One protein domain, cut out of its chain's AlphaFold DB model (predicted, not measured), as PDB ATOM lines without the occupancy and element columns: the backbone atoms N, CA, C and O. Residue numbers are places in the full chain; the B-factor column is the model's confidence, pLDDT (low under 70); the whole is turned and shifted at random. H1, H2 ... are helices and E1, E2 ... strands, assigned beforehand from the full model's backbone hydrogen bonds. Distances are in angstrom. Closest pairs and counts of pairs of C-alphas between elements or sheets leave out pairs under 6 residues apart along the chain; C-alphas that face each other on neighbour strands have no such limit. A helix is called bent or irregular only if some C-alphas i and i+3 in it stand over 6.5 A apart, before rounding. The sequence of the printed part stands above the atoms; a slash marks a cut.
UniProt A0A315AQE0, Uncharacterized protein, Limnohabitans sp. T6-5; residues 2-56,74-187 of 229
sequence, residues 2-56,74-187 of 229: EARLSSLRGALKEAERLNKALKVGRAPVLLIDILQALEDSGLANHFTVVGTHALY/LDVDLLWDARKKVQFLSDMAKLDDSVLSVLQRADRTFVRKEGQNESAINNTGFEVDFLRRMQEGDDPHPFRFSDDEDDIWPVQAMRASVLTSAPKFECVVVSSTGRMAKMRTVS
ATOM      1  N   GLU A   2      47.329   9.980  12.898       84.44
ATOM      2  CA  GLU A   2      46.819  10.107  11.517       84.44
ATOM      3  C   GLU A   2      47.797  10.754  10.523       84.44
ATOM      4  O   GLU A   2      48.013  10.211   9.442       84.44
ATOM      5  N   ALA A   3      48.468  11.851  10.894       87.69
ATOM      6  CA  ALA A   3      49.436  12.516  10.011       87.69
ATOM      7  C   ALA A   3      50.619  11.605   9.620       87.69
ATOM      8  O   ALA A   3      51.046  11.585   8.465       87.69
ATOM      9  N   ARG A   4      51.115  10.790  10.566       90.31
ATOM     10  CA  ARG A   4      52.182   9.810  10.309       90.31
ATOM     11  C   ARG A   4      51.694   8.699   9.384       90.31
ATOM     12  O   ARG A   4      52.400   8.347   8.448       90.31
ATOM     13  N   LEU A   5      50.491   8.174   9.624       90.00
ATOM     14  CA  LEU A   5      49.887   7.154   8.769       90.00
ATOM     15  C   LEU A   5      49.699   7.662   7.333       90.00
ATOM     16  O   LEU A   5      50.041   6.965   6.382       90.00
ATOM     17  N   SER A   6      49.205   8.891   7.174       91.81
ATOM     18  CA  SER A   6      49.030   9.521   5.864       91.81
ATOM     19  C   SER A   6      50.360   9.701   5.131       91.81
ATOM     20  O   SER A   6      50.455   9.388   3.947       91.81
ATOM     21  N   SER A   7      51.401  10.161   5.834       94.81
ATOM     22  CA  SER A   7      52.749  10.302   5.270       94.81
ATOM     23  C   SER A   7      53.323   8.955   4.813       94.81
ATOM     24  O   SER A   7      53.768   8.831   3.673       94.81
ATOM     25  N   LEU A   8      53.212   7.910   5.644       93.56
ATOM     26  CA  LEU A   8      53.664   6.558   5.292       93.56
ATOM     27  C   LEU A   8      52.911   5.985   4.085       93.56
ATOM     28  O   LEU A   8      53.529   5.378   3.214       93.56
ATOM     29  N   ARG A   9      51.595   6.218   3.983       91.81
ATOM     30  CA  ARG A   9      50.806   5.835   2.798       91.81
ATOM     31  C   ARG A   9      51.264   6.570   1.538       91.81
ATOM     32  O   ARG A   9      51.301   5.972   0.465       91.81
ATOM     33  N   GLY A  10      51.626   7.848   1.663       94.94
ATOM     34  CA  GLY A  10      52.212   8.631   0.574       94.94
ATOM     35  C   GLY A  10      53.532   8.033   0.081       94.94
ATOM     36  O   GLY A  10      53.663   7.753  -1.110       94.94
ATOM     37  N   ALA A  11      54.456   7.756   1.005       95.44
ATOM     38  CA  ALA A  11      55.747   7.139   0.701       95.44
ATOM     39  C   ALA A  11      55.598   5.737   0.085       95.44
ATOM     40  O   ALA A  11      56.292   5.406  -0.874       95.44
ATOM     41  N   LEU A  12      54.652   4.929   0.580       93.75
ATOM     42  CA  LEU A  12      54.348   3.614   0.011       93.75
ATOM     43  C   LEU A  12      53.914   3.732  -1.456       93.75
ATOM     44  O   LEU A  12      54.464   3.055  -2.318       93.75
ATOM     45  N   LYS A  13      52.982   4.642  -1.757       95.56
ATOM     46  CA  LYS A  13      52.485   4.866  -3.124       95.56
ATOM     47  C   LYS A  13      53.580   5.353  -4.077       95.56
ATOM     48  O   LYS A  13      53.565   5.024  -5.263       95.56
ATOM     49  N   GLU A  14      54.509   6.165  -3.584       96.88
ATOM     50  CA  GLU A  14      55.679   6.591  -4.351       96.88
ATOM     51  C   GLU A  14      56.613   5.412  -4.646       96.88
ATOM     52  O   GLU A  14      56.959   5.182  -5.807       96.88
ATOM     53  N   ALA A  15      56.931   4.606  -3.629       96.25
ATOM     54  CA  ALA A  15      57.742   3.404  -3.781       96.25
ATOM     55  C   ALA A  15      57.115   2.404  -4.769       96.25
ATOM     56  O   ALA A  15      57.815   1.883  -5.631       96.25
ATOM     57  N   GLU A  16      55.796   2.189  -4.734       96.88
ATOM     58  CA  GLU A  16      55.106   1.321  -5.698       96.88
ATOM     59  C   GLU A  16      55.238   1.827  -7.144       96.88
ATOM     60  O   GLU A  16      55.470   1.047  -8.072       96.88
ATOM     61  N   ARG A  17      55.145   3.144  -7.362       97.25
ATOM     62  CA  ARG A  17      55.339   3.741  -8.695       97.25
ATOM     63  C   ARG A  17      56.764   3.548  -9.199       97.25
ATOM     64  O   ARG A  17      56.945   3.189 -10.363       97.25
ATOM     65  N   LEU A  18      57.754   3.754  -8.331       97.19
ATOM     66  CA  LEU A  18      59.164   3.525  -8.651       97.19
ATOM     67  C   LEU A  18      59.429   2.047  -8.947       97.19
ATOM     68  O   LEU A  18      60.019   1.730  -9.979       97.19
ATOM     69  N   ASN A  19      58.907   1.143  -8.117       96.81
ATOM     70  CA  ASN A  19      59.003  -0.300  -8.311       96.81
ATOM     71  C   ASN A  19      58.481  -0.732  -9.683       96.81
ATOM     72  O   ASN A  19      59.126  -1.516 -10.383       96.81
ATOM     73  N   LYS A  20      57.328  -0.186 -10.091       96.50
ATOM     74  CA  LYS A  20      56.743  -0.434 -11.411       96.50
ATOM     75  C   LYS A  20      57.629   0.105 -12.535       96.50
ATOM     76  O   LYS A  20      57.891  -0.613 -13.498       96.50
ATOM     77  N   ALA A  21      58.084   1.354 -12.422       96.94
ATOM     78  CA  ALA A  21      58.903   2.010 -13.442       96.94
ATOM     79  C   ALA A  21      60.242   1.287 -13.662       96.94
ATOM     80  O   ALA A  21      60.659   1.081 -14.801       96.94
ATOM     81  N   LEU A  22      60.869   0.843 -12.572       95.31
ATOM     82  CA  LEU A  22      62.149   0.136 -12.571       95.31
ATOM     83  C   LEU A  22      62.009  -1.380 -12.789       95.31
ATOM     84  O   LEU A  22      63.017  -2.073 -12.895       95.31
ATOM     85  N   LYS A  23      60.778  -1.904 -12.886       93.25
ATOM     86  CA  LYS A  23      60.480  -3.340 -13.053       93.25
ATOM     87  C   LYS A  23      61.176  -4.205 -11.990       93.25
ATOM     88  O   LYS A  23      61.753  -5.245 -12.322       93.25
ATOM     89  N   VAL A  24      61.110  -3.747 -10.735       92.88
ATOM     90  CA  VAL A  24      61.822  -4.315  -9.574       92.88
ATOM     91  C   VAL A  24      61.455  -5.775  -9.332       92.88
ATOM     92  O   VAL A  24      62.332  -6.582  -9.051       92.88
ATOM     93  N   GLY A  25      60.179  -6.125  -9.477       90.50
ATOM     94  CA  GLY A  25      59.711  -7.482  -9.245       90.50
ATOM     95  C   GLY A  25      58.611  -7.907 -10.201       90.50
ATOM     96  O   GLY A  25      58.105  -7.136 -11.021       90.50
ATOM     97  N   ARG A  26      58.276  -9.190 -10.116       91.81
ATOM     98  CA  ARG A  26      57.321  -9.863 -11.002       91.81
ATOM     99  C   ARG A  26      56.503 -10.934 -10.282       91.81
ATOM    100  O   ARG A  26      55.998 -11.848 -10.936       91.81
ATOM    101  N   ALA A  27      56.403 -10.846  -8.956       93.56
ATOM    102  CA  ALA A  27      55.481 -11.687  -8.206       93.56
ATOM    103  C   ALA A  27      54.050 -11.522  -8.763       93.56
ATOM    104  O   ALA A  27      53.695 -10.420  -9.207       93.56
ATOM    105  N   PRO A  28      53.225 -12.583  -8.772       93.38
ATOM    106  CA  PRO A  28      51.823 -12.478  -9.134       93.38
ATOM    107  C   PRO A  28      51.149 -11.411  -8.278       93.38
ATOM    108  O   PRO A  28      51.357 -11.356  -7.068       93.38
ATOM    109  N   VAL A  29      50.339 -10.560  -8.903       94.62
ATOM    110  CA  VAL A  29      49.608  -9.508  -8.179       94.62
ATOM    111  C   VAL A  29      48.704 -10.137  -7.118       94.62
ATOM    112  O   VAL A  29      48.729  -9.699  -5.975       94.62
ATOM    113  N   LEU A  30      48.030 -11.238  -7.461       95.50
ATOM    114  CA  LEU A  30      47.170 -11.972  -6.536       95.50
ATOM    115  C   LEU A  30      47.931 -12.520  -5.317       95.50
ATOM    116  O   LEU A  30      47.410 -12.488  -4.210       95.50
ATOM    117  N   LEU A  31      49.188 -12.949  -5.482       96.00
ATOM    118  CA  LEU A  31      50.023 -13.346  -4.344       96.00
ATOM    119  C   LEU A  31      50.274 -12.165  -3.400       96.00
ATOM    120  O   LEU A  31      50.188 -12.329  -2.187       96.00
ATOM    121  N   ILE A  32      50.584 -10.984  -3.947       97.44
ATOM    122  CA  ILE A  32      50.743  -9.767  -3.139       97.44
ATOM    123  C   ILE A  32      49.445  -9.462  -2.391       97.44
ATOM    124  O   ILE A  32      49.496  -9.181  -1.198       97.44
ATOM    125  N   ASP A  33      48.301  -9.580  -3.063       97.69
ATOM    126  CA  ASP A  33      46.983  -9.300  -2.489       97.69
ATOM    127  C   ASP A  33      46.632 -10.255  -1.349       97.69
ATOM    128  O   ASP A  33      46.199  -9.801  -0.292       97.69
ATOM    129  N   ILE A  34      46.899 -11.552  -1.514       98.06
ATOM    130  CA  ILE A  34      46.703 -12.566  -0.469       98.06
ATOM    131  C   ILE A  34      47.594 -12.274   0.742       98.06
ATOM    132  O   ILE A  34      47.116 -12.265   1.876       98.06
ATOM    133  N   LEU A  35      48.886 -12.002   0.528       98.31
ATOM    134  CA  LEU A  35      49.814 -11.700   1.625       98.31
ATOM    135  C   LEU A  35      49.412 -10.433   2.385       98.31
ATOM    136  O   LEU A  35      49.532 -10.382   3.607       98.31
ATOM    137  N   GLN A  36      48.926  -9.422   1.668       97.81
ATOM    138  CA  GLN A  36      48.467  -8.164   2.248       97.81
ATOM    139  C   GLN A  36      47.163  -8.365   3.031       97.81
ATOM    140  O   GLN A  36      47.073  -7.905   4.162       97.81
ATOM    141  N   ALA A  37      46.216  -9.146   2.501       98.00
ATOM    142  CA  ALA A  37      44.988  -9.511   3.204       98.00
ATOM    143  C   ALA A  37      45.263 -10.287   4.505       98.00
ATOM    144  O   ALA A  37      44.622 -10.017   5.520       98.00
ATOM    145  N   LEU A  38      46.237 -11.205   4.495       97.94
ATOM    146  CA  LEU A  38      46.681 -11.930   5.691       97.94
ATOM    147  C   LEU A  38      47.382 -11.020   6.710       97.94
ATOM    148  O   LEU A  38      47.253 -11.236   7.914       97.94
ATOM    149  N   GLU A  39      48.167 -10.037   6.263       97.25
ATOM    150  CA  GLU A  39      48.839  -9.090   7.166       97.25
ATOM    151  C   GLU A  39      47.818  -8.130   7.790       97.25
ATOM    152  O   GLU A  39      47.812  -7.956   9.009       97.25
ATOM    153  N   ASP A  40      46.897  -7.591   6.986       95.88
ATOM    154  CA  ASP A  40      45.839  -6.678   7.426       95.88
ATOM    155  C   ASP A  40      44.823  -7.362   8.360       95.88
ATOM    156  O   ASP A  40      44.246  -6.705   9.227       95.88
ATOM    157  N   SER A  41      44.614  -8.678   8.225       96.31
ATOM    158  CA  SER A  41      43.794  -9.471   9.153       96.31
ATOM    159  C   SER A  41      44.541  -9.919  10.415       96.31
ATOM    160  O   SER A  41      43.940 -10.527  11.299       96.31
ATOM    161  N   GLY A  42      45.845  -9.640  10.521       95.88
ATOM    162  CA  GLY A  42      46.687 -10.081  11.637       95.88
ATOM    163  C   GLY A  42      47.065 -11.568  11.596       95.88
ATOM    164  O   GLY A  42      47.724 -12.055  12.514       95.88
ATOM    165  N   LEU A  43      46.705 -12.295  10.534       96.62
ATOM    166  CA  LEU A  43      46.934 -13.735  10.425       96.62
ATOM    167  C   LEU A  43      48.291 -14.120   9.821       96.62
ATOM    168  O   LEU A  43      48.708 -15.273   9.926       96.62
ATOM    169  N   ALA A  44      49.017 -13.183   9.209       96.12
ATOM    170  CA  ALA A  44      50.233 -13.487   8.452       96.12
ATOM    171  C   ALA A  44      51.337 -14.209   9.253       96.12
ATOM    172  O   ALA A  44      52.140 -14.935   8.673       96.12
ATOM    173  N   ASN A  45      51.385 -14.057  10.581       94.62
ATOM    174  CA  ASN A  45      52.373 -14.733  11.439       94.62
ATOM    175  C   ASN A  45      52.057 -16.220  11.717       94.62
ATOM    176  O   ASN A  45      52.889 -16.923  12.314       94.62
ATOM    177  N   HIS A  46      50.875 -16.687  11.307       95.94
ATOM    178  CA  HIS A  46      50.424 -18.077  11.435       95.94
ATOM    179  C   HIS A  46      50.706 -18.910  10.183       95.94
ATOM    180  O   HIS A  46      50.662 -20.138  10.252       95.94
ATOM    181  N   PHE A  47      51.048 -18.256   9.068       97.00
ATOM    182  CA  PHE A  47      51.289 -18.895   7.780       97.00
ATOM    183  C   PHE A  47      52.719 -18.662   7.286       97.00
ATOM    184  O   PHE A  47      53.336 -17.622   7.502       97.00
ATOM    185  N   THR A  48      53.273 -19.666   6.615       97.62
ATOM    186  CA  THR A  48      54.550 -19.587   5.900       97.62
ATOM    187  C   THR A  48      54.297 -19.984   4.454       97.62
ATOM    188  O   THR A  48      53.795 -21.076   4.210       97.62
ATOM    189  N   VAL A  49      54.661 -19.130   3.498       97.56
ATOM    190  CA  VAL A  49      54.657 -19.499   2.079       97.56
ATOM    191  C   VAL A  49      55.697 -20.589   1.872       97.56
ATOM    192  O   VAL A  49      56.856 -20.426   2.253       97.56
ATOM    193  N   VAL A  50      55.295 -21.703   1.279       95.88
ATOM    194  CA  VAL A  50      56.192 -22.802   0.912       95.88
ATOM    195  C   VAL A  50      56.029 -23.118  -0.575       95.88
ATOM    196  O   VAL A  50      55.371 -22.391  -1.320       95.88
ATOM    197  N   GLY A  51      56.713 -24.158  -1.049       93.12
ATOM    198  CA  GLY A  51      56.596 -24.572  -2.443       93.12
ATOM    199  C   GLY A  51      57.146 -23.534  -3.426       93.12
ATOM    200  O   GLY A  51      58.083 -22.796  -3.133       93.12
ATOM    201  N   THR A  52      56.605 -23.515  -4.640       94.44
ATOM    202  CA  THR A  52      57.169 -22.742  -5.761       94.44
ATOM    203  C   THR A  52      57.214 -21.234  -5.488       94.44
ATOM    204  O   THR A  52      58.163 -20.566  -5.894       94.44
ATOM    205  N   HIS A  53      56.230 -20.690  -4.768       95.44
ATOM    206  CA  HIS A  53      56.119 -19.250  -4.528       95.44
ATOM    207  C   HIS A  53      57.205 -18.683  -3.599       95.44
ATOM    208  O   HIS A  53      57.520 -17.497  -3.703       95.44
ATOM    209  N   ALA A  54      57.862 -19.523  -2.786       96.56
ATOM    210  CA  ALA A  54      59.037 -19.135  -1.999       96.56
ATOM    211  C   ALA A  54      60.168 -18.554  -2.868       96.56
ATOM    212  O   ALA A  54      60.906 -17.672  -2.429       96.56
ATOM    213  N   LEU A  55      60.268 -19.000  -4.125       96.75
ATOM    214  CA  LEU A  55      61.283 -18.539  -5.070       96.75
ATOM    215  C   LEU A  55      61.190 -17.035  -5.357       96.75
ATOM    216  O   LEU A  55      62.215 -16.438  -5.661       96.75
ATOM    217  N   TYR A  56      60.016 -16.400  -5.231       96.44
ATOM    218  CA  TYR A  56      59.907 -14.944  -5.392       96.44
ATOM    219  C   TYR A  56      60.636 -14.183  -4.281       96.44
ATOM    220  O   TYR A  56      61.237 -13.149  -4.559       96.44
ATOM    221  N   LEU A  74      50.047 -22.393 -10.724       79.50
ATOM    222  CA  LEU A  74      48.789 -21.686 -10.465       79.50
ATOM    223  C   LEU A  74      48.341 -21.857  -9.007       79.50
ATOM    224  O   LEU A  74      47.204 -21.545  -8.689       79.50
ATOM    225  N   ASP A  75      49.227 -22.344  -8.139       88.62
ATOM    226  CA  ASP A  75      48.960 -22.648  -6.736       88.62
ATOM    227  C   ASP A  75      49.941 -21.922  -5.802       88.62
ATOM    228  O   ASP A  75      51.130 -21.776  -6.098       88.62
ATOM    229  N   VAL A  76      49.472 -21.455  -4.649       94.00
ATOM    230  CA  VAL A  76      50.339 -21.040  -3.540       94.00
ATOM    231  C   VAL A  76      50.095 -21.934  -2.335       94.00
ATOM    232  O   VAL A  76      48.984 -22.019  -1.826       94.00
ATOM    233  N   ASP A  77      51.165 -22.562  -1.855       95.94
ATOM    234  CA  ASP A  77      51.134 -23.382  -0.652       95.94
ATOM    235  C   ASP A  77      51.373 -22.510   0.593       95.94
ATOM    236  O   ASP A  77      52.440 -21.898   0.754       95.94
ATOM    237  N   LEU A  78      50.410 -22.487   1.512       97.81
ATOM    238  CA  LEU A  78      50.508 -21.836   2.816       97.81
ATOM    239  C   LEU A  78      50.591 -22.887   3.922       97.81
ATOM    240  O   LEU A  78      49.629 -23.579   4.249       97.81
ATOM    241  N   LEU A  79      51.759 -22.986   4.551       97.25
ATOM    242  CA  LEU A  79      51.973 -23.844   5.708       97.25
ATOM    243  C   LEU A  79      51.500 -23.140   6.983       97.25
ATOM    244  O   LEU A  79      52.120 -22.170   7.425       97.25
ATOM    245  N   TRP A  80      50.448 -23.669   7.598       96.56
ATOM    246  CA  TRP A  80      49.953 -23.249   8.903       96.56
ATOM    247  C   TRP A  80      50.778 -23.853  10.049       96.56
ATOM    248  O   TRP A  80      51.051 -25.059  10.088       96.56
ATOM    249  N   ASP A  81      51.167 -23.023  11.020       92.12
ATOM    250  CA  ASP A  81      51.891 -23.471  12.214       92.12
ATOM    251  C   ASP A  81      50.931 -23.946  13.317       92.12
ATOM    252  O   ASP A  81      50.578 -23.201  14.231       92.12
ATOM    253  N   ALA A  82      50.557 -25.229  13.265       90.12
ATOM    254  CA  ALA A  82      49.666 -25.856  14.247       90.12
ATOM    255  C   ALA A  82      50.155 -25.742  15.709       90.12
ATOM    256  O   ALA A  82      49.341 -25.776  16.631       90.12
ATOM    257  N   ARG A  83      51.457 -25.523  15.961       89.75
ATOM    258  CA  ARG A  83      51.986 -25.306  17.326       89.75
ATOM    259  C   ARG A  83      51.475 -24.001  17.940       89.75
ATOM    260  O   ARG A  83      51.434 -23.866  19.159       89.75
ATOM    261  N   LYS A  84      51.070 -23.042  17.102       91.00
ATOM    262  CA  LYS A  84      50.479 -21.762  17.506       91.00
ATOM    263  C   LYS A  84      48.950 -21.794  17.527       91.00
ATOM    264  O   LYS A  84      48.337 -20.736  17.619       91.00
ATOM    265  N   LYS A  85      48.318 -22.976  17.498       92.19
ATOM    266  CA  LYS A  85      46.852 -23.148  17.456       92.19
ATOM    267  C   LYS A  85      46.096 -22.244  18.434       92.19
ATOM    268  O   LYS A  85      45.119 -21.625  18.044       92.19
ATOM    269  N   VAL A  86      46.546 -22.146  19.687       92.56
ATOM    270  CA  VAL A  86      45.876 -21.314  20.706       92.56
ATOM    271  C   VAL A  86      45.909 -19.829  20.334       92.56
ATOM    272  O   VAL A  86      44.896 -19.145  20.451       92.56
ATOM    273  N   GLN A  87      47.052 -19.334  19.849       94.62
ATOM    274  CA  GLN A  87      47.178 -17.953  19.370       94.62
ATOM    275  C   GLN A  87      46.327 -17.740  18.117       94.62
ATOM    276  O   GLN A  87      45.583 -16.770  18.054       94.62
ATOM    277  N   PHE A  88      46.369 -18.685  17.174       95.12
ATOM    278  CA  PHE A  88      45.571 -18.648  15.951       95.12
ATOM    279  C   PHE A  88      44.068 -18.555  16.243       95.12
ATOM    280  O   PHE A  88      43.416 -17.653  15.736       95.12
ATOM    281  N   LEU A  89      43.529 -19.416  17.113       94.00
ATOM    282  CA  LEU A  89      42.118 -19.367  17.512       94.00
ATOM    283  C   LEU A  89      41.770 -18.051  18.216       94.00
ATOM    284  O   LEU A  89      40.701 -17.498  17.984       94.00
ATOM    285  N   SER A  90      42.674 -17.526  19.051       94.88
ATOM    286  CA  SER A  90      42.456 -16.231  19.704       94.88
ATOM    287  C   SER A  90      42.396 -15.076  18.706       94.88
ATOM    288  O   SER A  90      41.582 -14.172  18.876       94.88
ATOM    289  N   ASP A  91      43.255 -15.086  17.689       95.38
ATOM    290  CA  ASP A  91      43.292 -14.042  16.669       95.38
ATOM    291  C   ASP A  91      42.110 -14.165  15.697       95.38
ATOM    292  O   ASP A  91      41.486 -13.154  15.391       95.38
ATOM    293  N   MET A  92      41.725 -15.387  15.313       95.44
ATOM    294  CA  MET A  92      40.508 -15.654  14.533       95.44
ATOM    295  C   MET A  92      39.244 -15.189  15.267       95.44
ATOM    296  O   MET A  92      38.407 -14.515  14.677       95.44
ATOM    297  N   ALA A  93      39.130 -15.457  16.572       92.69
ATOM    298  CA  ALA A  93      37.986 -15.013  17.372       92.69
ATOM    299  C   ALA A  93      37.886 -13.481  17.492       92.69
ATOM    300  O   ALA A  93      36.792 -12.944  17.614       92.69
ATOM    301  N   LYS A  94      39.018 -12.761  17.470       93.38
ATOM    302  CA  LYS A  94      39.021 -11.285  17.433       93.38
ATOM    303  C   LYS A  94      38.677 -10.741  16.054       93.38
ATOM    304  O   LYS A  94      38.126  -9.647  15.962       93.38
ATOM    305  N   LEU A  95      39.098 -11.451  15.009       92.94
ATOM    306  CA  LEU A  95      38.820 -11.087  13.629       92.94
ATOM    307  C   LEU A  95      37.328 -11.240  13.310       92.94
ATOM    308  O   LEU A  95      36.828 -10.449  12.515       92.94
ATOM    309  N   ASP A  96      36.659 -12.208  13.953       91.12
ATOM    310  CA  ASP A  96      35.245 -12.554  13.739       91.12
ATOM    311  C   ASP A  96      34.953 -12.824  12.252       91.12
ATOM    312  O   ASP A  96      34.020 -12.294  11.656       91.12
ATOM    313  N   ASP A  97      35.847 -13.591  11.619       92.88
ATOM    314  CA  ASP A  97      35.807 -13.901  10.191       92.88
ATOM    315  C   ASP A  97      36.405 -15.291   9.919       92.88
ATOM    316  O   ASP A  97      36.994 -15.908  10.811       92.88
ATOM    317  N   SER A  98      36.293 -15.778   8.683       96.38
ATOM    318  CA  SER A  98      36.879 -17.045   8.230       96.38
ATOM    319  C   SER A  98      38.163 -16.829   7.416       96.38
ATOM    320  O   SER A  98      38.424 -15.739   6.895       96.38
ATOM    321  N   VAL A  99      39.012 -17.859   7.292       97.31
ATOM    322  CA  VAL A  99      40.218 -17.747   6.445       97.31
ATOM    323  C   VAL A  99      39.822 -17.594   4.976       97.31
ATOM    324  O   VAL A  99      40.442 -16.802   4.260       97.31
ATOM    325  N   LEU A 100      38.765 -18.280   4.537       97.88
ATOM    326  CA  LEU A 100      38.200 -18.096   3.202       97.88
ATOM    327  C   LEU A 100      37.772 -16.639   2.951       97.88
ATOM    328  O   LEU A 100      38.161 -16.059   1.937       97.88
ATOM    329  N   SER A 101      37.053 -16.012   3.882       97.56
ATOM    330  CA  SER A 101      36.677 -14.598   3.769       97.56
ATOM    331  C   SER A 101      37.886 -13.663   3.704       97.56
ATOM    332  O   SER A 101      37.874 -12.680   2.963       97.56
ATOM    333  N   VAL A 102      38.978 -13.972   4.417       97.88
ATOM    334  CA  VAL A 102      40.235 -13.212   4.291       97.88
ATOM    335  C   VAL A 102      40.791 -13.306   2.871       97.88
ATOM    336  O   VAL A 102      41.186 -12.280   2.314       97.88
ATOM    337  N   LEU A 103      40.770 -14.485   2.240       98.12
ATOM    338  CA  LEU A 103      41.142 -14.617   0.826       98.12
ATOM    339  C   LEU A 103      40.198 -13.825  -0.087       98.12
ATOM    340  O   LEU A 103      40.658 -13.180  -1.029       98.12
ATOM    341  N   GLN A 104      38.901 -13.776   0.226       98.31
ATOM    342  CA  GLN A 104      37.920 -12.991  -0.531       98.31
ATOM    343  C   GLN A 104      38.159 -11.473  -0.480       98.31
ATOM    344  O   GLN A 104      37.701 -10.741  -1.364       98.31
ATOM    345  N   ARG A 105      38.922 -10.976   0.504       97.88
ATOM    346  CA  ARG A 105      39.399  -9.580   0.527       97.88
ATOM    347  C   ARG A 105      40.448  -9.316  -0.557       97.88
ATOM    348  O   ARG A 105      40.501  -8.199  -1.069       97.88
ATOM    349  N   ALA A 106      41.255 -10.320  -0.907       97.19
ATOM    350  CA  ALA A 106      42.197 -10.257  -2.024       97.19
ATOM    351  C   ALA A 106      41.479 -10.447  -3.371       97.19
ATOM    352  O   ALA A 106      41.708  -9.682  -4.306       97.19
ATOM    353  N   ASP A 107      40.576 -11.426  -3.454       98.00
ATOM    354  CA  ASP A 107      39.739 -11.690  -4.627       98.00
ATOM    355  C   ASP A 107      38.407 -12.320  -4.203       98.00
ATOM    356  O   ASP A 107      38.352 -13.468  -3.769       98.00
ATOM    357  N   ARG A 108      37.306 -11.586  -4.388       98.06
ATOM    358  CA  ARG A 108      35.954 -11.991  -3.958       98.06
ATOM    359  C   ARG A 108      35.453 -13.300  -4.565       98.06
ATOM    360  O   ARG A 108      34.426 -13.803  -4.127       98.06
ATOM    361  N   THR A 109      36.112 -13.811  -5.599       98.06
ATOM    362  CA  THR A 109      35.691 -15.022  -6.308       98.06
ATOM    363  C   THR A 109      36.262 -16.303  -5.711       98.06
ATOM    364  O   THR A 109      35.940 -17.381  -6.204       98.06
ATOM    365  N   PHE A 110      37.084 -16.206  -4.659       98.31
ATOM    366  CA  PHE A 110      37.544 -17.376  -3.921       98.31
ATOM    367  C   PHE A 110      36.381 -18.142  -3.287       98.31
ATOM    368  O   PHE A 110      35.561 -17.584  -2.555       98.31
ATOM    369  N   VAL A 111      36.382 -19.448  -3.526       97.94
ATOM    370  CA  VAL A 111      35.513 -20.439  -2.886       97.94
ATOM    371  C   VAL A 111      36.359 -21.625  -2.436       97.94
ATOM    372  O   VAL A 111      37.424 -21.881  -3.008       97.94
ATOM    373  N   ARG A 112      35.903 -22.380  -1.434       97.62
ATOM    374  CA  ARG A 112      36.514 -23.678  -1.124       97.62
ATOM    375  C   ARG A 112      36.293 -24.629  -2.300       97.62
ATOM    376  O   ARG A 112      35.183 -24.740  -2.819       97.62
ATOM    377  N   LYS A 113      37.354 -25.298  -2.737       96.62
ATOM    378  CA  LYS A 113      37.327 -26.193  -3.892       96.62
ATOM    379  C   LYS A 113      36.552 -27.465  -3.552       96.62
ATOM    380  O   LYS A 113      36.814 -28.128  -2.549       96.62
ATOM    381  N   GLU A 114      35.594 -27.820  -4.399       93.19
ATOM    382  CA  GLU A 114      34.784 -29.020  -4.193       93.19
ATOM    383  C   GLU A 114      35.667 -30.280  -4.172       93.19
ATOM    384  O   GLU A 114      36.507 -30.494  -5.048       93.19
ATOM    385  N   GLY A 115      35.501 -31.106  -3.135       92.94
ATOM    386  CA  GLY A 115      36.281 -32.330  -2.932       92.94
ATOM    387  C   GLY A 115      37.717 -32.126  -2.428       92.94
ATOM    388  O   GLY A 115      38.400 -33.122  -2.202       92.94
ATOM    389  N   GLN A 116      38.172 -30.882  -2.237       93.94
ATOM    390  CA  GLN A 116      39.503 -30.522  -1.718       93.94
ATOM    391  C   GLN A 116      39.344 -29.445  -0.641       93.94
ATOM    392  O   GLN A 116      39.450 -28.247  -0.904       93.94
ATOM    393  N   ASN A 117      39.038 -29.876   0.586       94.69
ATOM    394  CA  ASN A 117      38.711 -28.968   1.688       94.69
ATOM    395  C   ASN A 117      39.890 -28.079   2.120       94.69
ATOM    396  O   ASN A 117      39.679 -27.082   2.808       94.69
ATOM    397  N   GLU A 118      41.111 -28.446   1.745       95.81
ATOM    398  CA  GLU A 118      42.352 -27.714   1.981       95.81
ATOM    399  C   GLU A 118      42.618 -26.581   0.993       95.81
ATOM    400  O   GLU A 118      43.493 -25.753   1.254       95.81
ATOM    401  N   SER A 119      41.896 -26.556  -0.127       97.06
ATOM    402  CA  SER A 119      42.171 -25.671  -1.253       97.06
ATOM    403  C   SER A 119      41.068 -24.630  -1.397       97.06
ATOM    404  O   SER A 119      39.881 -24.957  -1.469       97.06
ATOM    405  N   ALA A 120      41.455 -23.365  -1.516       97.81
ATOM    406  CA  ALA A 120      40.586 -22.311  -2.032       97.81
ATOM    407  C   ALA A 120      40.933 -22.044  -3.499       97.81
ATOM    408  O   ALA A 120      42.108 -21.951  -3.841       97.81
ATOM    409  N   ILE A 121      39.932 -21.890  -4.362       97.75
ATOM    410  CA  ILE A 121      40.113 -21.626  -5.794       97.75
ATOM    411  C   ILE A 121      39.314 -20.392  -6.209       97.75
ATOM    412  O   ILE A 121      38.181 -20.208  -5.763       97.75
ATOM    413  N   ASN A 122      39.899 -19.529  -7.041       97.44
ATOM    414  CA  ASN A 122      39.201 -18.370  -7.607       97.44
ATOM    415  C   ASN A 122      38.659 -18.653  -9.024       97.44
ATOM    416  O   ASN A 122      38.944 -19.689  -9.628       97.44
ATOM    417  N   ASN A 123      37.921 -17.706  -9.613       96.75
ATOM    418  CA  ASN A 123      37.325 -17.886 -10.947       96.75
ATOM    419  C   ASN A 123      38.340 -17.972 -12.110       96.75
ATOM    420  O   ASN A 123      37.961 -18.322 -13.228       96.75
ATOM    421  N   THR A 124      39.613 -17.653 -11.860       93.75
ATOM    422  CA  THR A 124      40.710 -17.786 -12.833       93.75
ATOM    423  C   THR A 124      41.425 -19.134 -12.742       93.75
ATOM    424  O   THR A 124      42.297 -19.413 -13.563       93.75
ATOM    425  N   GLY A 125      41.063 -19.966 -11.759       94.25
ATOM    426  CA  GLY A 125      41.721 -21.240 -11.479       94.25
ATOM    427  C   GLY A 125      43.014 -21.113 -10.667       94.25
ATOM    428  O   GLY A 125      43.837 -22.021 -10.712       94.25
ATOM    429  N   PHE A 126      43.222 -19.992  -9.965       95.19
ATOM    430  CA  PHE A 126      44.322 -19.842  -9.014       95.19
ATOM    431  C   PHE A 126      43.943 -20.487  -7.682       95.19
ATOM    432  O   PHE A 126      42.874 -20.194  -7.141       95.19
ATOM    433  N   GLU A 127      44.826 -21.330  -7.157       96.81
ATOM    434  CA  GLU A 127      44.598 -22.141  -5.963       96.81
ATOM    435  C   GLU A 127      45.461 -21.667  -4.783       96.81
ATOM    436  O   GLU A 127      46.619 -21.270  -4.937       96.81
ATOM    437  N   VAL A 128      44.889 -21.691  -3.583       97.88
ATOM    438  CA  VAL A 128      45.585 -21.464  -2.313       97.88
ATOM    439  C   VAL A 128      45.422 -22.727  -1.483       97.88
ATOM    440  O   VAL A 128      44.322 -23.009  -1.008       97.88
ATOM    441  N   ASP A 129      46.515 -23.463  -1.308       97.38
ATOM    442  CA  ASP A 129      46.530 -24.739  -0.599       97.38
ATOM    443  C   ASP A 129      47.034 -24.550   0.825       97.38
ATOM    444  O   ASP A 129      48.115 -24.002   1.057       97.38
ATOM    445  N   PHE A 130      46.271 -25.036   1.802       97.75
ATOM    446  CA  PHE A 130      46.636 -24.934   3.206       97.75
ATOM    447  C   PHE A 130      47.171 -26.258   3.735       97.75
ATOM    448  O   PHE A 130      46.478 -27.272   3.817       97.75
ATOM    449  N   LEU A 131      48.429 -26.225   4.157       96.25
ATOM    450  CA  LEU A 131      49.156 -27.389   4.635       96.25
ATOM    451  C   LEU A 131      49.436 -27.264   6.128       96.25
ATOM    452  O   LEU A 131      49.569 -26.170   6.677       96.25
ATOM    453  N   ARG A 132      49.614 -28.401   6.792       94.94
ATOM    454  CA  ARG A 132      50.102 -28.476   8.173       94.94
ATOM    455  C   ARG A 132      51.040 -29.658   8.360       94.94
ATOM    456  O   ARG A 132      51.080 -30.586   7.554       94.94
ATOM    457  N   ARG A 133      51.780 -29.647   9.468       92.75
ATOM    458  CA  ARG A 133      52.532 -30.823   9.925       92.75
ATOM    459  C   ARG A 133      51.604 -32.012  10.207       92.75
ATOM    460  O   ARG A 133      50.419 -31.824  10.503       92.75
ATOM    461  N   MET A 134      52.186 -33.212  10.166       91.00
ATOM    462  CA  MET A 134      51.552 -34.434  10.667       91.00
ATOM    463  C   MET A 134      51.080 -34.228  12.111       91.00
ATOM    464  O   MET A 134      51.716 -33.497  12.874       91.00
ATOM    465  N   GLN A 135      49.960 -34.852  12.470       87.88
ATOM    466  CA  GLN A 135      49.457 -34.830  13.841       87.88
ATOM    467  C   GLN A 135      50.490 -35.430  14.801       87.88
ATOM    468  O   GLN A 135      51.001 -36.526  14.579       87.88
ATOM    469  N   GLU A 136      50.770 -34.703  15.878       84.12
ATOM    470  CA  GLU A 136      51.609 -35.141  16.989       84.12
ATOM    471  C   GLU A 136      50.873 -34.844  18.300       84.12
ATOM    472  O   GLU A 136      50.415 -33.718  18.506       84.12
ATOM    473  N   GLY A 137      50.765 -35.835  19.190       82.88
ATOM    474  CA  GLY A 137      50.036 -35.695  20.455       82.88
ATOM    475  C   GLY A 137      48.571 -35.290  20.246       82.88
ATOM    476  O   GLY A 137      47.893 -35.835  19.378       82.88
ATOM    477  N   ASP A 138      48.112 -34.298  21.010       78.44
ATOM    478  CA  ASP A 138      46.721 -33.816  21.009       78.44
ATOM    479  C   ASP A 138      46.429 -32.755  19.926       78.44
ATOM    480  O   ASP A 138      45.457 -31.996  20.011       78.44
ATOM    481  N   ASP A 139      47.279 -32.650  18.900       80.25
ATOM    482  CA  ASP A 139      47.015 -31.801  17.740       80.25
ATOM    483  C   ASP A 139      45.751 -32.308  17.022       80.25
ATOM    484  O   ASP A 139      45.793 -33.376  16.421       80.25
ATOM    485  N   PRO A 140      44.620 -31.581  17.011       82.75
ATOM    486  CA  PRO A 140      43.380 -32.094  16.436       82.75
ATOM    487  C   PRO A 140      43.540 -32.288  14.930       82.75
ATOM    488  O   PRO A 140      44.131 -31.436  14.263       82.75
ATOM    489  N   HIS A 141      43.017 -33.383  14.386       85.06
ATOM    490  CA  HIS A 141      42.848 -33.573  12.951       85.06
ATOM    491  C   HIS A 141      41.603 -34.444  12.706       85.06
ATOM    492  O   HIS A 141      41.476 -35.479  13.360       85.06
ATOM    493  N   PRO A 142      40.692 -34.060  11.800       89.50
ATOM    494  CA  PRO A 142      40.731 -32.870  10.947       89.50
ATOM    495  C   PRO A 142      40.568 -31.556  11.751       89.50
ATOM    496  O   PRO A 142      40.213 -31.578  12.927       89.50
ATOM    497  N   PHE A 143      40.940 -30.414  11.167       91.88
ATOM    498  CA  PHE A 143      40.840 -29.090  11.802       91.88
ATOM    499  C   PHE A 143      40.305 -28.097  10.776       91.88
ATOM    500  O   PHE A 143      40.850 -28.055   9.679       91.88
ATOM    501  N   ARG A 144      39.281 -27.322  11.134       94.88
ATOM    502  CA  ARG A 144      38.733 -26.222  10.333       94.88
ATOM    503  C   ARG A 144      39.195 -24.904  10.944       94.88
ATOM    504  O   ARG A 144      39.251 -24.805  12.170       94.88
ATOM    505  N   PHE A 145      39.573 -23.924  10.126       95.50
ATOM    506  CA  PHE A 145      40.150 -22.680  10.649       95.50
ATOM    507  C   PHE A 145      39.174 -21.816  11.459       95.50
ATOM    508  O   PHE A 145      39.624 -21.088  12.344       95.50
ATOM    509  N   SER A 146      37.872 -21.924  11.208       94.44
ATOM    510  CA  SER A 146      36.818 -21.237  11.959       94.44
ATOM    511  C   SER A 146      35.549 -22.090  12.062       94.44
ATOM    512  O   SER A 146      35.520 -23.248  11.630       94.44
ATOM    513  N   ASP A 147      34.495 -21.527  12.653       92.19
ATOM    514  CA  ASP A 147      33.186 -22.172  12.763       92.19
ATOM    515  C   ASP A 147      32.328 -22.061  11.487       92.19
ATOM    516  O   ASP A 147      31.299 -22.732  11.391       92.19
ATOM    517  N   ASP A 148      32.777 -21.295  10.489       93.38
ATOM    518  CA  ASP A 148      32.152 -21.190   9.168       93.38
ATOM    519  C   ASP A 148      32.226 -22.540   8.423       93.38
ATOM    520  O   ASP A 148      33.280 -23.175   8.325       93.38
ATOM    521  N   GLU A 149      31.080 -23.018   7.927       91.75
ATOM    522  CA  GLU A 149      30.946 -24.318   7.263       91.75
ATOM    523  C   GLU A 149      31.723 -24.424   5.954       91.75
ATOM    524  O   GLU A 149      32.196 -25.518   5.609       91.75
ATOM    525  N   ASP A 150      31.933 -23.297   5.284       93.12
ATOM    526  CA  ASP A 150      32.644 -23.208   4.017       93.12
ATOM    527  C   ASP A 150      34.143 -22.940   4.190       93.12
ATOM    528  O   ASP A 150      34.892 -22.992   3.213       93.12
ATOM    529  N   ASP A 151      34.616 -22.748   5.425       95.00
ATOM    530  CA  ASP A 151      36.023 -22.450   5.680       95.00
ATOM    531  C   ASP A 151      36.952 -23.649   5.422       95.00
ATOM    532  O   ASP A 151      36.545 -24.806   5.250       95.00
ATOM    533  N   ILE A 152      38.241 -23.346   5.382       97.12
ATOM    534  CA  ILE A 152      39.295 -24.237   4.922       97.12
ATOM    535  C   ILE A 152      39.740 -25.214   6.015       97.12
ATOM    536  O   ILE A 152      39.812 -24.891   7.207       97.12
ATOM    537  N   TRP A 153      40.086 -26.423   5.574       96.69
ATOM    538  CA  TRP A 153      40.591 -27.510   6.403       96.69
ATOM    539  C   TRP A 153      42.028 -27.861   6.004       96.69
ATOM    540  O   TRP A 153      42.222 -28.614   5.051       96.69
ATOM    541  N   PRO A 154      43.065 -27.367   6.707       95.56
ATOM    542  CA  PRO A 154      44.444 -27.684   6.357       95.56
ATOM    543  C   PRO A 154      44.741 -29.186   6.431       95.56
ATOM    544  O   PRO A 154      44.507 -29.842   7.459       95.56
ATOM    545  N   VAL A 155      45.358 -29.715   5.375       94.19
ATOM    546  CA  VAL A 155      45.746 -31.130   5.274       94.19
ATOM    547  C   VAL A 155      47.174 -31.378   5.731       94.19
ATOM    548  O   VAL A 155      48.051 -30.512   5.684       94.19
ATOM    549  N   GLN A 156      47.415 -32.594   6.211       91.69
ATOM    550  CA  GLN A 156      48.738 -33.003   6.657       91.69
ATOM    551  C   GLN A 156      49.664 -33.217   5.460       91.69
ATOM    552  O   GLN A 156      49.388 -34.022   4.574       91.69
ATOM    553  N   ALA A 157      50.800 -32.527   5.469       89.19
ATOM    554  CA  ALA A 157      51.858 -32.702   4.490       89.19
ATOM    555  C   ALA A 157      53.039 -33.463   5.108       89.19
ATOM    556  O   ALA A 157      53.568 -33.115   6.171       89.19
ATOM    557  N   MET A 158      53.484 -34.511   4.413       85.56
ATOM    558  CA  MET A 158      54.613 -35.334   4.843       85.56
ATOM    559  C   MET A 158      55.875 -34.478   5.024       85.56
ATOM    560  O   MET A 158      56.222 -33.665   4.168       85.56
ATOM    561  N   ARG A 159      56.568 -34.664   6.156       89.31
ATOM    562  CA  ARG A 159      57.748 -33.883   6.586       89.31
ATOM    563  C   ARG A 159      57.538 -32.367   6.705       89.31
ATOM    564  O   ARG A 159      58.517 -31.650   6.905       89.31
ATOM    565  N   ALA A 160      56.304 -31.861   6.686       86.94
ATOM    566  CA  ALA A 160      56.065 -30.435   6.904       86.94
ATOM    567  C   ALA A 160      56.522 -29.949   8.293       86.94
ATOM    568  O   ALA A 160      56.813 -28.767   8.443       86.94
ATOM    569  N   SER A 161      56.710 -30.847   9.271       87.50
ATOM    570  CA  SER A 161      57.349 -30.526  10.555       87.50
ATOM    571  C   SER A 161      58.724 -29.868  10.391       87.50
ATOM    572  O   SER A 161      59.008 -28.910  11.106       87.50
ATOM    573  N   VAL A 162      59.524 -30.292   9.402       91.12
ATOM    574  CA  VAL A 162      60.831 -29.689   9.077       91.12
ATOM    575  C   VAL A 162      60.664 -28.222   8.676       91.12
ATOM    576  O   VAL A 162      61.373 -27.356   9.180       91.12
ATOM    577  N   LEU A 163      59.685 -27.929   7.815       92.12
ATOM    578  CA  LEU A 163      59.377 -26.572   7.343       92.12
ATOM    579  C   LEU A 163      58.776 -25.698   8.458       92.12
ATOM    580  O   LEU A 163      59.022 -24.491   8.533       92.12
ATOM    581  N   THR A 164      57.993 -26.312   9.345       89.94
ATOM    582  CA  THR A 164      57.405 -25.654  10.511       89.94
ATOM    583  C   THR A 164      58.491 -25.246  11.515       89.94
ATOM    584  O   THR A 164      58.452 -24.121  12.020       89.94
ATOM    585  N   SER A 165      59.480 -26.105  11.783       88.62
ATOM    586  CA  SER A 165      60.589 -25.827  12.714       88.62
ATOM    587  C   SER A 165      61.737 -25.009  12.122       88.62
ATOM    588  O   SER A 165      62.556 -24.496  12.881       88.62
ATOM    589  N   ALA A 166      61.824 -24.909  10.798       90.38
ATOM    590  CA  ALA A 166      62.928 -24.233  10.135       90.38
ATOM    591  C   ALA A 166      62.991 -22.729  10.452       90.38
ATOM    592  O   ALA A 166      61.944 -22.091  10.637       90.38
ATOM    593  N   PRO A 167      64.205 -22.140  10.443       90.75
ATOM    594  CA  PRO A 167      64.368 -20.695  10.466       90.75
ATOM    595  C   PRO A 167      63.529 -20.043   9.366       90.75
ATOM    596  O   PRO A 167      63.516 -20.498   8.217       90.75
ATOM    597  N   LYS A 168      62.810 -18.982   9.735       93.38
ATOM    598  CA  LYS A 168      62.002 -18.217   8.790       93.38
ATOM    599  C   LYS A 168      62.889 -17.249   8.022       93.38
ATOM    600  O   LYS A 168      63.791 -16.635   8.586       93.38
ATOM    601  N   PHE A 169      62.595 -17.118   6.742       97.06
ATOM    602  CA  PHE A 169      63.152 -16.117   5.857       97.06
ATOM    603  C   PHE A 169      62.048 -15.128   5.507       97.06
ATOM    604  O   PHE A 169      60.945 -15.530   5.135       97.06
ATOM    605  N   GLU A 170      62.329 -13.840   5.639       97.06
ATOM    606  CA  GLU A 170      61.358 -12.789   5.364       97.06
ATOM    607  C   GLU A 170      61.927 -11.834   4.322       97.06
ATOM    608  O   GLU A 170      63.056 -11.366   4.448       97.06
ATOM    609  N   CYS A 171      61.143 -11.528   3.292       96.81
ATOM    610  CA  CYS A 171      61.544 -10.606   2.236       96.81
ATOM    611  C   CYS A 171      60.332  -9.814   1.746       96.81
ATOM    612  O   CYS A 171      59.211 -10.327   1.724       96.81
ATOM    613  N   VAL A 172      60.543  -8.562   1.342       97.25
ATOM    614  CA  VAL A 172      59.521  -7.805   0.617       97.25
ATOM    615  C   VAL A 172      59.524  -8.276  -0.831       97.25
ATOM    616  O   VAL A 172      60.507  -8.107  -1.549       97.25
ATOM    617  N   VAL A 173      58.408  -8.856  -1.262       97.25
ATOM    618  CA  VAL A 173      58.195  -9.249  -2.651       97.25
ATOM    619  C   VAL A 173      57.432  -8.166  -3.393       97.25
ATOM    620  O   VAL A 173      56.534  -7.531  -2.841       97.25
ATOM    621  N   VAL A 174      57.796  -7.956  -4.656       97.25
ATOM    622  CA  VAL A 174      57.237  -6.903  -5.503       97.25
ATOM    623  C   VAL A 174      56.598  -7.535  -6.736       97.25
ATOM    624  O   VAL A 174      57.183  -8.403  -7.390       97.25
ATOM    625  N   SER A 175      55.384  -7.106  -7.062       96.06
ATOM    626  CA  SER A 175      54.684  -7.516  -8.279       96.06
ATOM    627  C   SER A 175      55.054  -6.660  -9.484       96.06
ATOM    628  O   SER A 175      55.624  -5.575  -9.365       96.06
ATOM    629  N   SER A 176      54.639  -7.108 -10.669       93.38
ATOM    630  CA  SER A 176      54.803  -6.353 -11.917       93.38
ATOM    631  C   SER A 176      54.072  -5.001 -11.933       93.38
ATOM    632  O   SER A 176      54.408  -4.129 -12.735       93.38
ATOM    633  N   THR A 177      53.086  -4.793 -11.052       96.00
ATOM    634  CA  THR A 177      52.388  -3.506 -10.896       96.00
ATOM    635  C   THR A 177      53.110  -2.554  -9.943       96.00
ATOM    636  O   THR A 177      52.692  -1.404  -9.824       96.00
ATOM    637  N   GLY A 178      54.190  -3.009  -9.297       96.81
ATOM    638  CA  GLY A 178      54.959  -2.271  -8.298       96.81
ATOM    639  C   GLY A 178      54.449  -2.422  -6.864       96.81
ATOM    640  O   GLY A 178      55.183  -2.091  -5.931       96.81
ATOM    641  N   ARG A 179      53.238  -2.974  -6.684       97.25
ATOM    642  CA  ARG A 179      52.682  -3.328  -5.371       97.25
ATOM    643  C   ARG A 179      53.544  -4.372  -4.687       97.25
ATOM    644  O   ARG A 179      54.102  -5.244  -5.360       97.25
ATOM    645  N   MET A 180      53.613  -4.300  -3.365       96.75
ATOM    646  CA  MET A 180      54.519  -5.117  -2.569       96.75
ATOM    647  C   MET A 180      53.881  -5.614  -1.276       96.75
ATOM    648  O   MET A 180      53.000  -4.963  -0.718       96.75
ATOM    649  N   ALA A 181      54.363  -6.757  -0.800       97.38
ATOM    650  CA  ALA A 181      53.966  -7.350   0.470       97.38
ATOM    651  C   ALA A 181      55.161  -8.049   1.119       97.38
ATOM    652  O   ALA A 181      56.105  -8.470   0.445       97.38
ATOM    653  N   LYS A 182      55.121  -8.187   2.445       97.69
ATOM    654  CA  LYS A 182      56.091  -8.999   3.174       97.69
ATOM    655  C   LYS A 182      55.736 -10.475   2.985       97.69
ATOM    656  O   LYS A 182      54.662 -10.910   3.386       97.69
ATOM    657  N   MET A 183      56.644 -11.248   2.403       98.19
ATOM    658  CA  MET A 183      56.528 -12.700   2.309       98.19
ATOM    659  C   MET A 183      57.371 -13.354   3.398       98.19
ATOM    660  O   MET A 183      58.565 -13.077   3.521       98.19
ATOM    661  N   ARG A 184      56.749 -14.259   4.154       97.75
ATOM    662  CA  ARG A 184      57.423 -15.162   5.092       97.75
ATOM    663  C   ARG A 184      57.524 -16.531   4.441       97.75
ATOM    664  O   ARG A 184      56.507 -17.089   4.044       97.75
ATOM    665  N   THR A 185      58.728 -17.065   4.339       97.75
ATOM    666  CA  THR A 185      59.015 -18.392   3.786       97.75
ATOM    667  C   THR A 185      60.037 -19.117   4.668       97.75
ATOM    668  O   THR A 185      60.438 -18.620   5.723       97.75
ATOM    669  N   VAL A 186      60.418 -20.333   4.299       96.88
ATOM    670  CA  VAL A 186      61.505 -21.077   4.948       96.88
ATOM    671  C   VAL A 186      62.871 -20.551   4.503       96.88
ATOM    672  O   VAL A 186      62.984 -19.891   3.470       96.88
ATOM    673  N   SER A 187      63.922 -20.841   5.270       97.12
ATOM    674  CA  SER A 187      65.291 -20.520   4.854       97.12
ATOM    675  C   SER A 187      65.630 -21.144   3.487       97.12
ATOM    676  O   SER A 187      65.147 -22.242   3.181       97.12
TER     677      SER A 187
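What this domain is: This is residues 2 to 56 and 74 to 187 of the 229 residues of an uncharacterized protein of Limnohabitans sp. T6-5 (UniProt A0A315AQE0). A strongly twisted sheet of five strands, E1 to E5, and a two-stranded hairpin, E6 and E7, meet where E7 comes beside the edge strand E1; H2 packs on E7 and on H5, and H5 covers the part of the sheet round E4. H1 lies at one end of the domain, where its residues 2 to 11 stick out, and a long loop within residues 133 to 159 reaches out at the other end. The printed part has 169 residues, with six named helices and seven named strands in the order H1 H2 E1 H3 E2 H4 H5 E3 E4 E5 H6 E6 E7. The larger sheet is mixed, in the order E1 E2 E5 E4 E3, the smaller is antiparallel, and the class is mixed, helices and strands. The whole is compact, with a radius of gyration of the C-alphas of 16.4 A, and its outline is only just elongated, spanning 49 by 32 by 32 A.

Where its parts are: H1, residues 2 to 21, begins at C-alpha 2 at (46.819, 10.107, 11.517) and is 28.9 A long. H2, residues 29 to 40, is 16.3 A long. E1, residues 47 to 50, is followed by H3, residues 51 to 56. E2, residues 75 to 80, is 15.7 A long and begins with C-alpha 75 at (48.960, -22.648, -6.736). H4, residues 82 to 95, is 18.3 A long and irregular, with C-alphas 83 and 86 8.0 A apart. H5 is residues 99 to 106, E3 residues 111 to 113 and E4 residues 116 to 121. E5, residues 127 to 132, is 16.4 A long. H6 is residues 160 to 165. E6, residues 168 to 174, is 18.8 A long, and E7, residues 180 to 186, is 19.0 A long, ending with C-alpha 186 at (61.505, -21.077, 4.948).

How they stand to each other: In the five-stranded sheet, E1 and E2 are antiparallel, with N 48 and O 79 2.9 A apart, within hydrogen-bond range. E2 and E5 are parallel, with N 78 and O 129 at 2.8 A. E3 E4 E5 form a meander, each strand the antiparallel neighbour of the one before, with N 128 and O 120 at 2.8 A and N 113 and O 119 at 2.8 A. E2, H4 H5 and E3 form a split strand-helix-strand unit, two strands of one sheet that are not neighbours, joined through helices, with E5 and E4 between them in the sheet; its crossover is right-handed. H5 is on the sheet at a height of 9.1 A, only just over E4, which has 3 of its C-alphas, and H3 is on the opposite face at 4.9 A. H6 is on it at 8.6 A; H2 and H4 only graze it. H2 and H5 touch at a steep tilt of 57 degrees, opposite ways; their closest C-alphas are those of Asp 33 and Ala 106, 4.9 A. E6 and E7 are a hairpin, with N 183 and O 171 at 2.8 A. The closest C-alphas of E1 and E7 are those of Val 49 and Thr 185, 4.8 A; those of H2 and E7 are Ile 32 and Ala 181, 5.4 A. H1 touches no helix; its closest C-alpha to E7 is Glu 16, 7.2 A from Met 180. Every O i to N i+4 pair is within hydrogen-bond range in H1, H2 and H6, against 8 of 10 in H4, 3 of 4 in H5 and 0 of 2 in H3, which has 3 of 3 O i to N i+3 pairs within range.

The domain as a whole: The two C-alphas farthest apart, those of Ala 21 and Gly 137, are 51.5 A apart. Residues 57 to 73 are not printed, and C-alphas 56 and 74 are 14.0 A apart across the cut. The link from E5 to H6 is long, 27 residues; in it residues 155 to 156 pair, parallel, with residues 131 to 132 of E5. The mean pLDDT of the printed part is 94.3, and no printed residue is under 70.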